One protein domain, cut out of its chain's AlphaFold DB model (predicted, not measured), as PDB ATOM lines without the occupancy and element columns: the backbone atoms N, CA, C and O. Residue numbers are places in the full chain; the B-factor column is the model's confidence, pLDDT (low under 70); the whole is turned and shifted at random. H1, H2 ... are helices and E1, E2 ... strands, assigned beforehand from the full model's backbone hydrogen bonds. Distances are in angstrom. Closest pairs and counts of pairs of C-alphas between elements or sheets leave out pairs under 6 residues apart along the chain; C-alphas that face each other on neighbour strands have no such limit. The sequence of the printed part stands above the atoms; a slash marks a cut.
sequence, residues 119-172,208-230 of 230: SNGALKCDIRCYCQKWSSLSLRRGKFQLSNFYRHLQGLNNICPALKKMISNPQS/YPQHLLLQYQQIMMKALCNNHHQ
ATOM      1  N   SER A 119     177.893 -64.289 -27.068       93.75
ATOM      2  CA  SER A 119     178.264 -64.955 -25.813       93.75
ATOM      3  C   SER A 119     179.120 -66.209 -26.004       93.75
ATOM      4  O   SER A 119     179.813 -66.616 -25.078       93.75
ATOM      5  N   ASN A 120     179.084 -66.818 -27.190       95.56
ATOM      6  CA  ASN A 120     179.847 -68.015 -27.524       95.56
ATOM      7  C   ASN A 120     181.156 -67.666 -28.252       95.56
ATOM      8  O   ASN A 120     181.845 -68.560 -28.739       95.56
ATOM      9  N   GLY A 121     181.487 -66.375 -28.374       92.88
ATOM     10  CA  GLY A 121     182.631 -65.883 -29.138       92.88
ATOM     11  C   GLY A 121     182.435 -65.942 -30.654       92.88
ATOM     12  O   GLY A 121     183.395 -65.727 -31.394       92.88
ATOM     13  N   ALA A 122     181.225 -66.232 -31.145       92.88
ATOM     14  CA  ALA A 122     180.955 -66.267 -32.576       92.88
ATOM     15  C   ALA A 122     180.746 -64.848 -33.122       92.88
ATOM     16  O   ALA A 122     179.995 -64.049 -32.558       92.88
ATOM     17  N   LEU A 123     181.387 -64.545 -34.253       93.06
ATOM     18  CA  LEU A 123     181.279 -63.243 -34.906       93.06
ATOM     19  C   LEU A 123     179.886 -63.064 -35.534       93.06
ATOM     20  O   LEU A 123     179.481 -63.821 -36.421       93.06
ATOM     21  N   LYS A 124     179.174 -62.023 -35.108       93.88
ATOM     22  CA  LYS A 124     177.909 -61.542 -35.667       93.88
ATOM     23  C   LYS A 124     178.128 -60.225 -36.396       93.88
ATOM     24  O   LYS A 124     178.948 -59.398 -35.998       93.88
ATOM     25  N   CYS A 125     177.374 -60.040 -37.471       92.56
ATOM     26  CA  CYS A 125     177.370 -58.810 -38.239       92.56
ATOM     27  C   CYS A 125     175.930 -58.410 -38.517       92.56
ATOM     28  O   CYS A 125     175.177 -59.173 -39.125       92.56
ATOM     29  N   ASP A 126     175.560 -57.219 -38.079       91.38
ATOM     30  CA  ASP A 126     174.249 -56.643 -38.318       91.38
ATOM     31  C   ASP A 126     174.414 -55.386 -39.170       91.38
ATOM     32  O   ASP A 126     175.319 -54.584 -38.955       91.38
ATOM     33  N   ILE A 127     173.536 -55.207 -40.152       90.31
ATOM     34  CA  ILE A 127     173.497 -54.007 -40.987       90.31
ATOM     35  C   ILE A 127     172.194 -53.256 -40.728       90.31
ATOM     36  O   ILE A 127     171.100 -53.816 -40.823       90.31
ATOM     37  N   ARG A 128     172.293 -51.978 -40.378       88.56
ATOM     38  CA  ARG A 128     171.163 -51.063 -40.224       88.56
ATOM     39  C   ARG A 128     170.942 -50.361 -41.548       88.56
ATOM     40  O   ARG A 128     171.847 -49.704 -42.040       88.56
ATOM     41  N   CYS A 129     169.751 -50.470 -42.118       86.06
ATOM     42  CA  CYS A 129     169.347 -49.631 -43.240       86.06
ATOM     43  C   CYS A 129     168.997 -48.218 -42.750       86.06
ATOM     44  O   CYS A 129     168.537 -48.058 -41.621       86.06
ATOM     45  N   TYR A 130     169.089 -47.217 -43.624       78.31
ATOM     46  CA  TYR A 130     168.611 -45.854 -43.375       78.31
ATOM     47  C   TYR A 130     167.159 -45.770 -42.870       78.31
ATOM     48  O   TYR A 130     166.824 -44.902 -42.068       78.31
ATOM     49  N   CYS A 131     166.274 -46.704 -43.251       82.31
ATOM     50  CA  CYS A 131     164.926 -46.775 -42.663       82.31
ATOM     51  C   CYS A 131     164.910 -47.287 -41.210       82.31
ATOM     52  O   CYS A 131     163.862 -47.684 -40.706       82.31
ATOM     53  N   GLN A 132     166.073 -47.335 -40.559       86.00
ATOM     54  CA  GLN A 132     166.312 -47.800 -39.199       86.00
ATOM     55  C   GLN A 132     166.086 -49.302 -38.980       86.00
ATOM     56  O   GLN A 132     166.145 -49.783 -37.850       86.00
ATOM     57  N   LYS A 133     165.877 -50.073 -40.054       89.25
ATOM     58  CA  LYS A 133     165.691 -51.523 -39.969       89.25
ATOM     59  C   LYS A 133     167.037 -52.234 -39.900       89.25
ATOM     60  O   LYS A 133     167.832 -52.151 -40.834       89.25
ATOM     61  N   TRP A 134     167.249 -52.988 -38.830       90.88
ATOM     62  CA  TRP A 134     168.381 -53.899 -38.701       90.88
ATOM     63  C   TRP A 134     168.130 -55.204 -39.456       90.88
ATOM     64  O   TRP A 134     167.024 -55.747 -39.447       90.88
ATOM     65  N   SER A 135     169.163 -55.699 -40.127       92.94
ATOM     66  CA  SER A 135     169.186 -56.994 -40.799       92.94
ATOM     67  C   SER A 135     170.430 -57.748 -40.360       92.94
ATOM     68  O   SER A 135     171.540 -57.259 -40.545       92.94
ATOM     69  N   SER A 136     170.251 -58.945 -39.810       94.00
ATOM     70  CA  SER A 136     171.390 -59.784 -39.447       94.00
ATOM     71  C   SER A 136     171.963 -60.476 -40.683       94.00
ATOM     72  O   SER A 136     171.222 -61.018 -41.520       94.00
ATOM     73  N   LEU A 137     173.286 -60.430 -40.820       93.12
ATOM     74  CA  LEU A 137     174.016 -61.027 -41.928       93.12
ATOM     75  C   LEU A 137     174.504 -62.419 -41.530       93.12
ATOM     76  O   LEU A 137     175.221 -62.600 -40.550       93.12
ATOM     77  N   SER A 138     174.151 -63.430 -42.323       91.81
ATOM     78  CA  SER A 138     174.623 -64.793 -42.070       91.81
ATOM     79  C   SER A 138     176.078 -64.953 -42.513       91.81
ATOM     80  O   SER A 138     176.400 -64.621 -43.657       91.81
ATOM     81  N   LEU A 139     176.931 -65.525 -41.664       92.25
ATOM     82  CA  LEU A 139     178.297 -65.907 -42.024       92.25
ATOM     83  C   LEU A 139     178.283 -67.241 -42.788       92.25
ATOM     84  O   LEU A 139     177.814 -68.256 -42.277       92.25
ATOM     85  N   ARG A 140     178.793 -67.263 -44.023       89.88
ATOM     86  CA  ARG A 140     178.959 -68.489 -44.823       89.88
ATOM     87  C   ARG A 140     180.349 -68.522 -45.438       89.88
ATOM     88  O   ARG A 140     180.737 -67.577 -46.118       89.88
ATOM     89  N   ARG A 141     181.087 -69.621 -45.224       92.25
ATOM     90  CA  ARG A 141     182.461 -69.812 -45.742       92.25
ATOM     91  C   ARG A 141     183.383 -68.621 -45.418       92.25
ATOM     92  O   ARG A 141     184.085 -68.121 -46.289       92.25
ATOM     93  N   GLY A 142     183.303 -68.123 -44.181       90.44
ATOM     94  CA  GLY A 142     184.105 -66.987 -43.712       90.44
ATOM     95  C   GLY A 142     183.686 -65.609 -44.243       90.44
ATOM     96  O   GLY A 142     184.416 -64.649 -44.032       90.44
ATOM     97  N   LYS A 143     182.537 -65.476 -44.925       91.25
ATOM     98  CA  LYS A 143     182.043 -64.191 -45.456       91.25
ATOM     99  C   LYS A 143     180.598 -63.914 -45.044       91.25
ATOM    100  O   LYS A 143     179.750 -64.808 -45.123       91.25
ATOM    101  N   PHE A 144     180.302 -62.681 -44.634       91.38
ATOM    102  CA  PHE A 144     178.934 -62.244 -44.344       91.38
ATOM    103  C   PHE A 144     178.128 -62.086 -45.635       91.38
ATOM    104  O   PHE A 144     178.586 -61.484 -46.603       91.38
ATOM    105  N   GLN A 145     176.928 -62.662 -45.664       93.62
ATOM    106  CA  GLN A 145     176.047 -62.654 -46.830       93.62
ATOM    107  C   GLN A 145     175.075 -61.478 -46.769       93.62
ATOM    108  O   GLN A 145     174.303 -61.357 -45.820       93.62
ATOM    109  N   LEU A 146     175.047 -60.667 -47.826       88.81
ATOM    110  CA  LEU A 146     174.224 -59.453 -47.922       88.81
ATOM    111  C   LEU A 146     172.839 -59.701 -48.530       88.81
ATOM    112  O   LEU A 146     172.031 -58.782 -48.645       88.81
ATOM    113  N   SER A 147     172.526 -60.946 -48.893       87.62
ATOM    114  CA  SER A 147     171.263 -61.319 -49.538       87.62
ATOM    115  C   SER A 147     170.027 -60.883 -48.744       87.62
ATOM    116  O   SER A 147     169.030 -60.478 -49.335       87.62
ATOM    117  N   ASN A 148     170.088 -60.934 -47.410       84.56
ATOM    118  CA  ASN A 148     168.984 -60.504 -46.545       84.56
ATOM    119  C   ASN A 148     168.773 -58.986 -46.605       84.56
ATOM    120  O   ASN A 148     167.635 -58.525 -46.692       84.56
ATOM    121  N   PHE A 149     169.866 -58.223 -46.615       86.12
ATOM    122  CA  PHE A 149     169.830 -56.771 -46.747       86.12
ATOM    123  C   PHE A 149     169.339 -56.347 -48.134       86.12
ATOM    124  O   PHE A 149     168.426 -55.535 -48.250       86.12
ATOM    125  N   TYR A 150     169.839 -56.975 -49.200       82.81
ATOM    126  CA  TYR A 150     169.364 -56.685 -50.552       82.81
ATOM    127  C   TYR A 150     167.899 -57.054 -50.765       82.81
ATOM    128  O   TYR A 150     167.182 -56.306 -51.420       82.81
ATOM    129  N   ARG A 151     167.408 -58.140 -50.156       84.56
ATOM    130  CA  ARG A 151     165.974 -58.463 -50.171       84.56
ATOM    131  C   ARG A 151     165.137 -57.359 -49.524       84.56
ATOM    132  O   ARG A 151     164.031 -57.091 -49.981       84.56
ATOM    133  N   HIS A 152     165.657 -56.713 -48.482       85.00
ATOM    134  CA  HIS A 152     165.013 -55.552 -47.878       85.00
ATOM    135  C   HIS A 152     165.029 -54.320 -48.802       85.00
ATOM    136  O   HIS A 152     164.033 -53.598 -48.853       85.00
ATOM    137  N   LEU A 153     166.104 -54.100 -49.563       79.62
ATOM    138  CA  LEU A 153     166.175 -53.005 -50.537       79.62
ATOM    139  C   LEU A 153     165.278 -53.240 -51.767       79.62
ATOM    140  O   LEU A 153     164.631 -52.308 -52.230       79.62
ATOM    141  N   GLN A 154     165.218 -54.473 -52.279       76.75
ATOM    142  CA  GLN A 154     164.593 -54.830 -53.564       76.75
ATOM    143  C   GLN A 154     163.177 -55.423 -53.457       76.75
ATOM    144  O   GLN A 154     162.597 -55.793 -54.475       76.75
ATOM    145  N   GLY A 155     162.626 -55.603 -52.255       70.19
ATOM    146  CA  GLY A 155     161.373 -56.340 -52.073       70.19
ATOM    147  C   GLY A 155     160.212 -55.759 -52.890       70.19
ATOM    148  O   GLY A 155     159.764 -54.657 -52.596       70.19
ATOM    149  N   LEU A 156     159.685 -56.532 -53.851       48.25
ATOM    150  CA  LEU A 156     158.625 -56.131 -54.798       48.25
ATOM    151  C   LEU A 156     157.390 -55.498 -54.133       48.25
ATOM    152  O   LEU A 156     156.798 -54.582 -54.690       48.25
ATOM    153  N   ASN A 157     157.049 -55.929 -52.915       57.81
ATOM    154  CA  ASN A 157     155.874 -55.439 -52.184       57.81
ATOM    155  C   ASN A 157     156.222 -54.546 -50.980       57.81
ATOM    156  O   ASN A 157     155.323 -53.978 -50.375       57.81
ATOM    157  N   ASN A 158     157.504 -54.429 -50.611       64.81
ATOM    158  CA  ASN A 158     157.973 -53.747 -49.396       64.81
ATOM    159  C   ASN A 158     159.393 -53.184 -49.590       64.81
ATOM    160  O   ASN A 158     160.298 -53.471 -48.799       64.81
ATOM    161  N   ILE A 159     159.600 -52.403 -50.656       69.81
ATOM    162  CA  ILE A 159     160.825 -51.613 -50.835       69.81
ATOM    163  C   ILE A 159     161.039 -50.805 -49.558       69.81
ATOM    164  O   ILE A 159     160.084 -50.226 -49.027       69.81
ATOM    165  N   CYS A 160     162.281 -50.780 -49.066       79.56
ATOM    166  CA  CYS A 160     162.696 -49.930 -47.956       79.56
ATOM    167  C   CYS A 160     161.991 -48.558 -48.039       79.56
ATOM    168  O   CYS A 160     162.187 -47.852 -49.028       79.56
ATOM    169  N   PRO A 161     161.162 -48.159 -47.052       77.31
ATOM    170  CA  PRO A 161     160.343 -46.950 -47.160       77.31
ATOM    171  C   PRO A 161     161.166 -45.688 -47.405       77.31
ATOM    172  O   PRO A 161     160.714 -44.787 -48.101       77.31
ATOM    173  N   ALA A 162     162.382 -45.639 -46.860       70.44
ATOM    174  CA  ALA A 162     163.307 -44.546 -47.113       70.44
ATOM    175  C   ALA A 162     163.799 -44.532 -48.561       70.44
ATOM    176  O   ALA A 162     163.734 -43.494 -49.208       70.44
ATOM    177  N   LEU A 163     164.207 -45.688 -49.089       70.44
ATOM    178  CA  LEU A 163     164.601 -45.813 -50.489       70.44
ATOM    179  C   LEU A 163     163.425 -45.478 -51.418       70.44
ATOM    180  O   LEU A 163     163.579 -44.713 -52.361       70.44
ATOM    181  N   LYS A 164     162.224 -45.972 -51.097       76.06
ATOM    182  CA  LYS A 164     160.989 -45.664 -51.825       76.06
ATOM    183  C   LYS A 164     160.704 -44.163 -51.818       76.06
ATOM    184  O   LYS A 164     160.450 -43.619 -52.882       76.06
ATOM    185  N   LYS A 165     160.807 -43.493 -50.661       74.06
ATOM    186  CA  LYS A 165     160.660 -42.031 -50.541       74.06
ATOM    187  C   LYS A 165     161.720 -41.278 -51.342       74.06
ATOM    188  O   LYS A 165     161.373 -40.316 -52.014       74.06
ATOM    189  N   MET A 166     162.977 -41.720 -51.316       66.62
ATOM    190  CA  MET A 166     164.052 -41.109 -52.106       66.62
ATOM    191  C   MET A 166     163.815 -41.224 -53.616       66.62
ATOM    192  O   MET A 166     164.131 -40.288 -54.350       66.62
ATOM    193  N   ILE A 167     163.264 -42.356 -54.067       66.19
ATOM    194  CA  ILE A 167     162.901 -42.583 -55.472       66.19
ATOM    195  C   ILE A 167     161.669 -41.749 -55.844       66.19
ATOM    196  O   ILE A 167     161.693 -41.051 -56.852       66.19
ATOM    197  N   SER A 168     160.605 -41.789 -55.034       73.00
ATOM    198  CA  SER A 168     159.321 -41.155 -55.358       73.00
ATOM    199  C   SER A 168     159.307 -39.644 -55.151       73.00
ATOM    200  O   SER A 168     158.529 -38.946 -55.789       73.00
ATOM    201  N   ASN A 169     160.093 -39.134 -54.202       68.19
ATOM    202  CA  ASN A 169     160.100 -37.720 -53.864       68.19
ATOM    203  C   ASN A 169     161.496 -37.262 -53.398       68.19
ATOM    204  O   ASN A 169     161.766 -37.171 -52.197       68.19
ATOM    205  N   PRO A 170     162.389 -36.942 -54.351       52.66
ATOM    206  CA  PRO A 170     163.763 -36.509 -54.097       52.66
ATOM    207  C   PRO A 170     163.952 -35.340 -53.122       52.66
ATOM    208  O   PRO A 170     165.082 -35.084 -52.718       52.66
ATOM    209  N   GLN A 171     162.894 -34.586 -52.810       46.72
ATOM    210  CA  GLN A 171     162.961 -33.327 -52.067       46.72
ATOM    211  C   GLN A 171     162.608 -33.447 -50.571       46.72
ATOM    212  O   GLN A 171     162.842 -32.493 -49.841       46.72
ATOM    213  N   SER A 172     162.064 -34.575 -50.085       48.47
ATOM    214  CA  SER A 172     161.409 -34.634 -48.755       48.47
ATOM    215  C   SER A 172     161.991 -35.625 -47.734       48.47
ATOM    216  O   SER A 172     161.397 -35.844 -46.679       48.47
ATOM    217  N   TYR A 208     183.734 -50.184 -45.982       47.66
ATOM    218  CA  TYR A 208     183.009 -49.871 -47.217       47.66
ATOM    219  C   TYR A 208     183.388 -50.879 -48.306       47.66
ATOM    220  O   TYR A 208     184.465 -50.781 -48.897       47.66
ATOM    221  N   PRO A 209     182.561 -51.895 -48.599       46.41
ATOM    222  CA  PRO A 209     182.933 -52.872 -49.610       46.41
ATOM    223  C   PRO A 209     182.612 -52.316 -51.006       46.41
ATOM    224  O   PRO A 209     181.456 -52.296 -51.408       46.41
ATOM    225  N   GLN A 210     183.630 -51.939 -51.788       42.00
ATOM    226  CA  GLN A 210     183.476 -51.398 -53.157       42.00
ATOM    227  C   GLN A 210     182.599 -52.256 -54.098       42.00
ATOM    228  O   GLN A 210     181.999 -51.747 -55.040       42.00
ATOM    229  N   HIS A 211     182.462 -53.565 -53.858       44.62
ATOM    230  CA  HIS A 211     181.586 -54.429 -54.662       44.62
ATOM    231  C   HIS A 211     180.079 -54.194 -54.416       44.62
ATOM    232  O   HIS A 211     179.271 -54.438 -55.314       44.62
ATOM    233  N   LEU A 212     179.691 -53.707 -53.227       52.41
ATOM    234  CA  LEU A 212     178.307 -53.312 -52.918       52.41
ATOM    235  C   LEU A 212     177.884 -52.098 -53.750       52.41
ATOM    236  O   LEU A 212     176.712 -52.000 -54.115       52.41
ATOM    237  N   LEU A 213     178.838 -51.216 -54.071       50.28
ATOM    238  CA  LEU A 213     178.632 -49.968 -54.801       50.28
ATOM    239  C   LEU A 213     178.128 -50.211 -56.224       50.28
ATOM    240  O   LEU A 213     177.081 -49.693 -56.606       50.28
ATOM    241  N   LEU A 214     178.822 -51.062 -56.984       47.12
ATOM    242  CA  LEU A 214     178.435 -51.401 -58.358       47.12
ATOM    243  C   LEU A 214     177.056 -52.064 -58.409       47.12
ATOM    244  O   LEU A 214     176.243 -51.739 -59.271       47.12
ATOM    245  N   GLN A 215     176.753 -52.958 -57.463       55.59
ATOM    246  CA  GLN A 215     175.439 -53.597 -57.408       55.59
ATOM    247  C   GLN A 215     174.339 -52.613 -56.996       55.59
ATOM    248  O   GLN A 215     173.266 -52.626 -57.593       55.59
ATOM    249  N   TYR A 216     174.588 -51.729 -56.027       53.72
ATOM    250  CA  TYR A 216     173.624 -50.707 -55.610       53.72
ATOM    251  C   TYR A 216     173.342 -49.689 -56.724       53.72
ATOM    252  O   TYR A 216     172.178 -49.413 -57.012       53.72
ATOM    253  N   GLN A 217     174.376 -49.212 -57.422       50.25
ATOM    254  CA  GLN A 217     174.234 -48.343 -58.595       50.25
ATOM    255  C   GLN A 217     173.445 -49.032 -59.714       50.25
ATOM    256  O   GLN A 217     172.525 -48.437 -60.269       50.25
ATOM    257  N   GLN A 218     173.717 -50.309 -59.998       55.47
ATOM    258  CA  GLN A 218     172.944 -51.083 -60.978       55.47
ATOM    259  C   GLN A 218     171.471 -51.247 -60.576       55.47
ATOM    260  O   GLN A 218     170.594 -51.199 -61.437       55.47
ATOM    261  N   ILE A 219     171.178 -51.435 -59.285       55.97
ATOM    262  CA  ILE A 219     169.803 -51.535 -58.767       55.97
ATOM    263  C   ILE A 219     169.083 -50.188 -58.889       55.97
ATOM    264  O   ILE A 219     167.953 -50.149 -59.370       55.97
ATOM    265  N   MET A 220     169.742 -49.092 -58.506       47.72
ATOM    266  CA  MET A 220     169.207 -47.732 -58.618       47.72
ATOM    267  C   MET A 220     168.933 -47.352 -60.076       47.72
ATOM    268  O   MET A 220     167.838 -46.889 -60.387       47.72
ATOM    269  N   MET A 221     169.868 -47.633 -60.988       44.16
ATOM    270  CA  MET A 221     169.694 -47.387 -62.423       44.16
ATOM    271  C   MET A 221     168.531 -48.199 -63.006       44.16
ATOM    272  O   MET A 221     167.692 -47.649 -63.713       44.16
ATOM    273  N   LYS A 222     168.403 -49.486 -62.649       49.34
ATOM    274  CA  LYS A 222     167.264 -50.318 -63.082       49.34
ATOM    275  C   LYS A 222     165.923 -49.813 -62.543       49.34
ATOM    276  O   LYS A 222     164.932 -49.831 -63.268       49.34
ATOM    277  N   ALA A 223     165.879 -49.358 -61.291       48.84
ATOM    278  CA  ALA A 223     164.663 -48.817 -60.685       48.84
ATOM    279  C   ALA A 223     164.228 -47.486 -61.325       48.84
ATOM    280  O   ALA A 223     163.031 -47.235 -61.458       48.84
ATOM    281  N   LEU A 224     165.180 -46.649 -61.750       42.41
ATOM    282  CA  LEU A 224     164.894 -45.394 -62.449       42.41
ATOM    283  C   LEU A 224     164.433 -45.632 -63.897       42.41
ATOM    284  O   LEU A 224     163.462 -45.015 -64.326       42.41
ATOM    285  N   CYS A 225     165.043 -46.573 -64.628       42.41
ATOM    286  CA  CYS A 225     164.631 -46.897 -66.000       42.41
ATOM    287  C   CYS A 225     163.226 -47.520 -66.082       42.41
ATOM    288  O   CYS A 225     162.477 -47.215 -67.005       42.41
ATOM    289  N   ASN A 226     162.833 -48.349 -65.109       42.59
ATOM    290  CA  ASN A 226     161.527 -49.020 -65.127       42.59
ATOM    291  C   ASN A 226     160.333 -48.093 -64.829       42.59
ATOM    292  O   ASN A 226     159.204 -48.454 -65.149       42.59
ATOM    293  N   ASN A 227     160.554 -46.907 -64.248       41.84
ATOM    294  CA  ASN A 227     159.483 -45.938 -63.976       41.84
ATOM    295  C   ASN A 227     159.145 -45.033 -65.178       41.84
ATOM    296  O   ASN A 227     158.189 -44.275 -65.103       41.84
ATOM    297  N   HIS A 228     159.892 -45.108 -66.287       40.28
ATOM    298  CA  HIS A 228     159.626 -44.323 -67.501       40.28
ATOM    299  C   HIS A 228     158.799 -45.071 -68.566       40.28
ATOM    300  O   HIS A 228     158.645 -44.581 -69.684       40.28
ATOM    301  N   HIS A 229     158.286 -46.264 -68.252       42.12
ATOM    302  CA  HIS A 229     157.469 -47.089 -69.159       42.12
ATOM    303  C   HIS A 229     156.073 -47.420 -68.596       42.12
ATOM    304  O   HIS A 229     155.431 -48.361 -69.061       42.12
ATOM    305  N   GLN A 230     155.604 -46.651 -67.611       41.06
ATOM    306  CA  GLN A 230     154.220 -46.644 -67.122       41.06
ATOM    307  C   GLN A 230     153.650 -45.238 -67.264       41.06
ATOM    308  O   GLN A 230     152.443 -45.143 -67.569       41.06
TER     309      GLN A 230
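Overview. This is residues 119 to 172 and 208 to 230 of the 230 residues of the protein "Hypothetical protein" of Rotaria socialis (UniProt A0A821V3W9). Look for a small three-stranded sheet at one end of a loose rod, with H1 over E2 near the rod's middle and H2 farther on. The long helix H3 runs loosely past H1 and H2, clear of the strands. The printed part has 77 residues, in chain order E1 E2 E3 H1 H2 H3, class mixed; the sheet, order E1, E2, E3, is antiparallel. The whole is loose, with a radius of gyration of the C-alphas of 14.8 A and spans of 51 by 23 by 22 A.

Along the chain. Find C-alpha 123 at (181.279, -63.243, -34.906); from there E1, residues 123 to 129, runs 19.9 A. E2, residues 134 to 140, runs 19.0 A, and E3 is residues 143 to 145. H1 is residues 147 to 154, and H2 is residues 161 to 168. H3, residues 210 to 226, runs 25.1 A to C-alpha 226 at (161.527, -49.020, -65.127).

Arrangement. E1, E2 and E3 form a meander, each strand the antiparallel neighbour of the one before. In the hairpin E1 and E2, see N 127 and O 135, 2.9 A; in the hairpin E2 and E3, N 145 and O 138, 2.9 A. H1 is on the sheet at a height of 9.5 A, along E2 at 7 degrees on the local plane; the closest C-alphas, Ser 135 and Phe 149, are 6.0 A apart. H1 and H2 are close but not clearly touching, Leu 153 to Leu 163, C-alphas 7.4 A apart, at a steep tilt of 40 degrees. H2 and H3 are likewise close but not clearly touching, C-alphas 167 and 224 being 7.8 A apart. H1 and H3 are near each other. In H1 and H2 every O i to N i+4 pair is within hydrogen-bond range; in H3, 11 of 13.

Size, cuts and confidence. The C-alphas farthest apart, Asn 120 and Gln 230, stand 51.8 A apart. Residues 173 to 207 are cut out, with 26.5 A between C-alphas 172 and 208. Of the links printed whole, none is long. Mean pLDDT of the printed part is 71.1, and residues 208 to 230 are among those under 70.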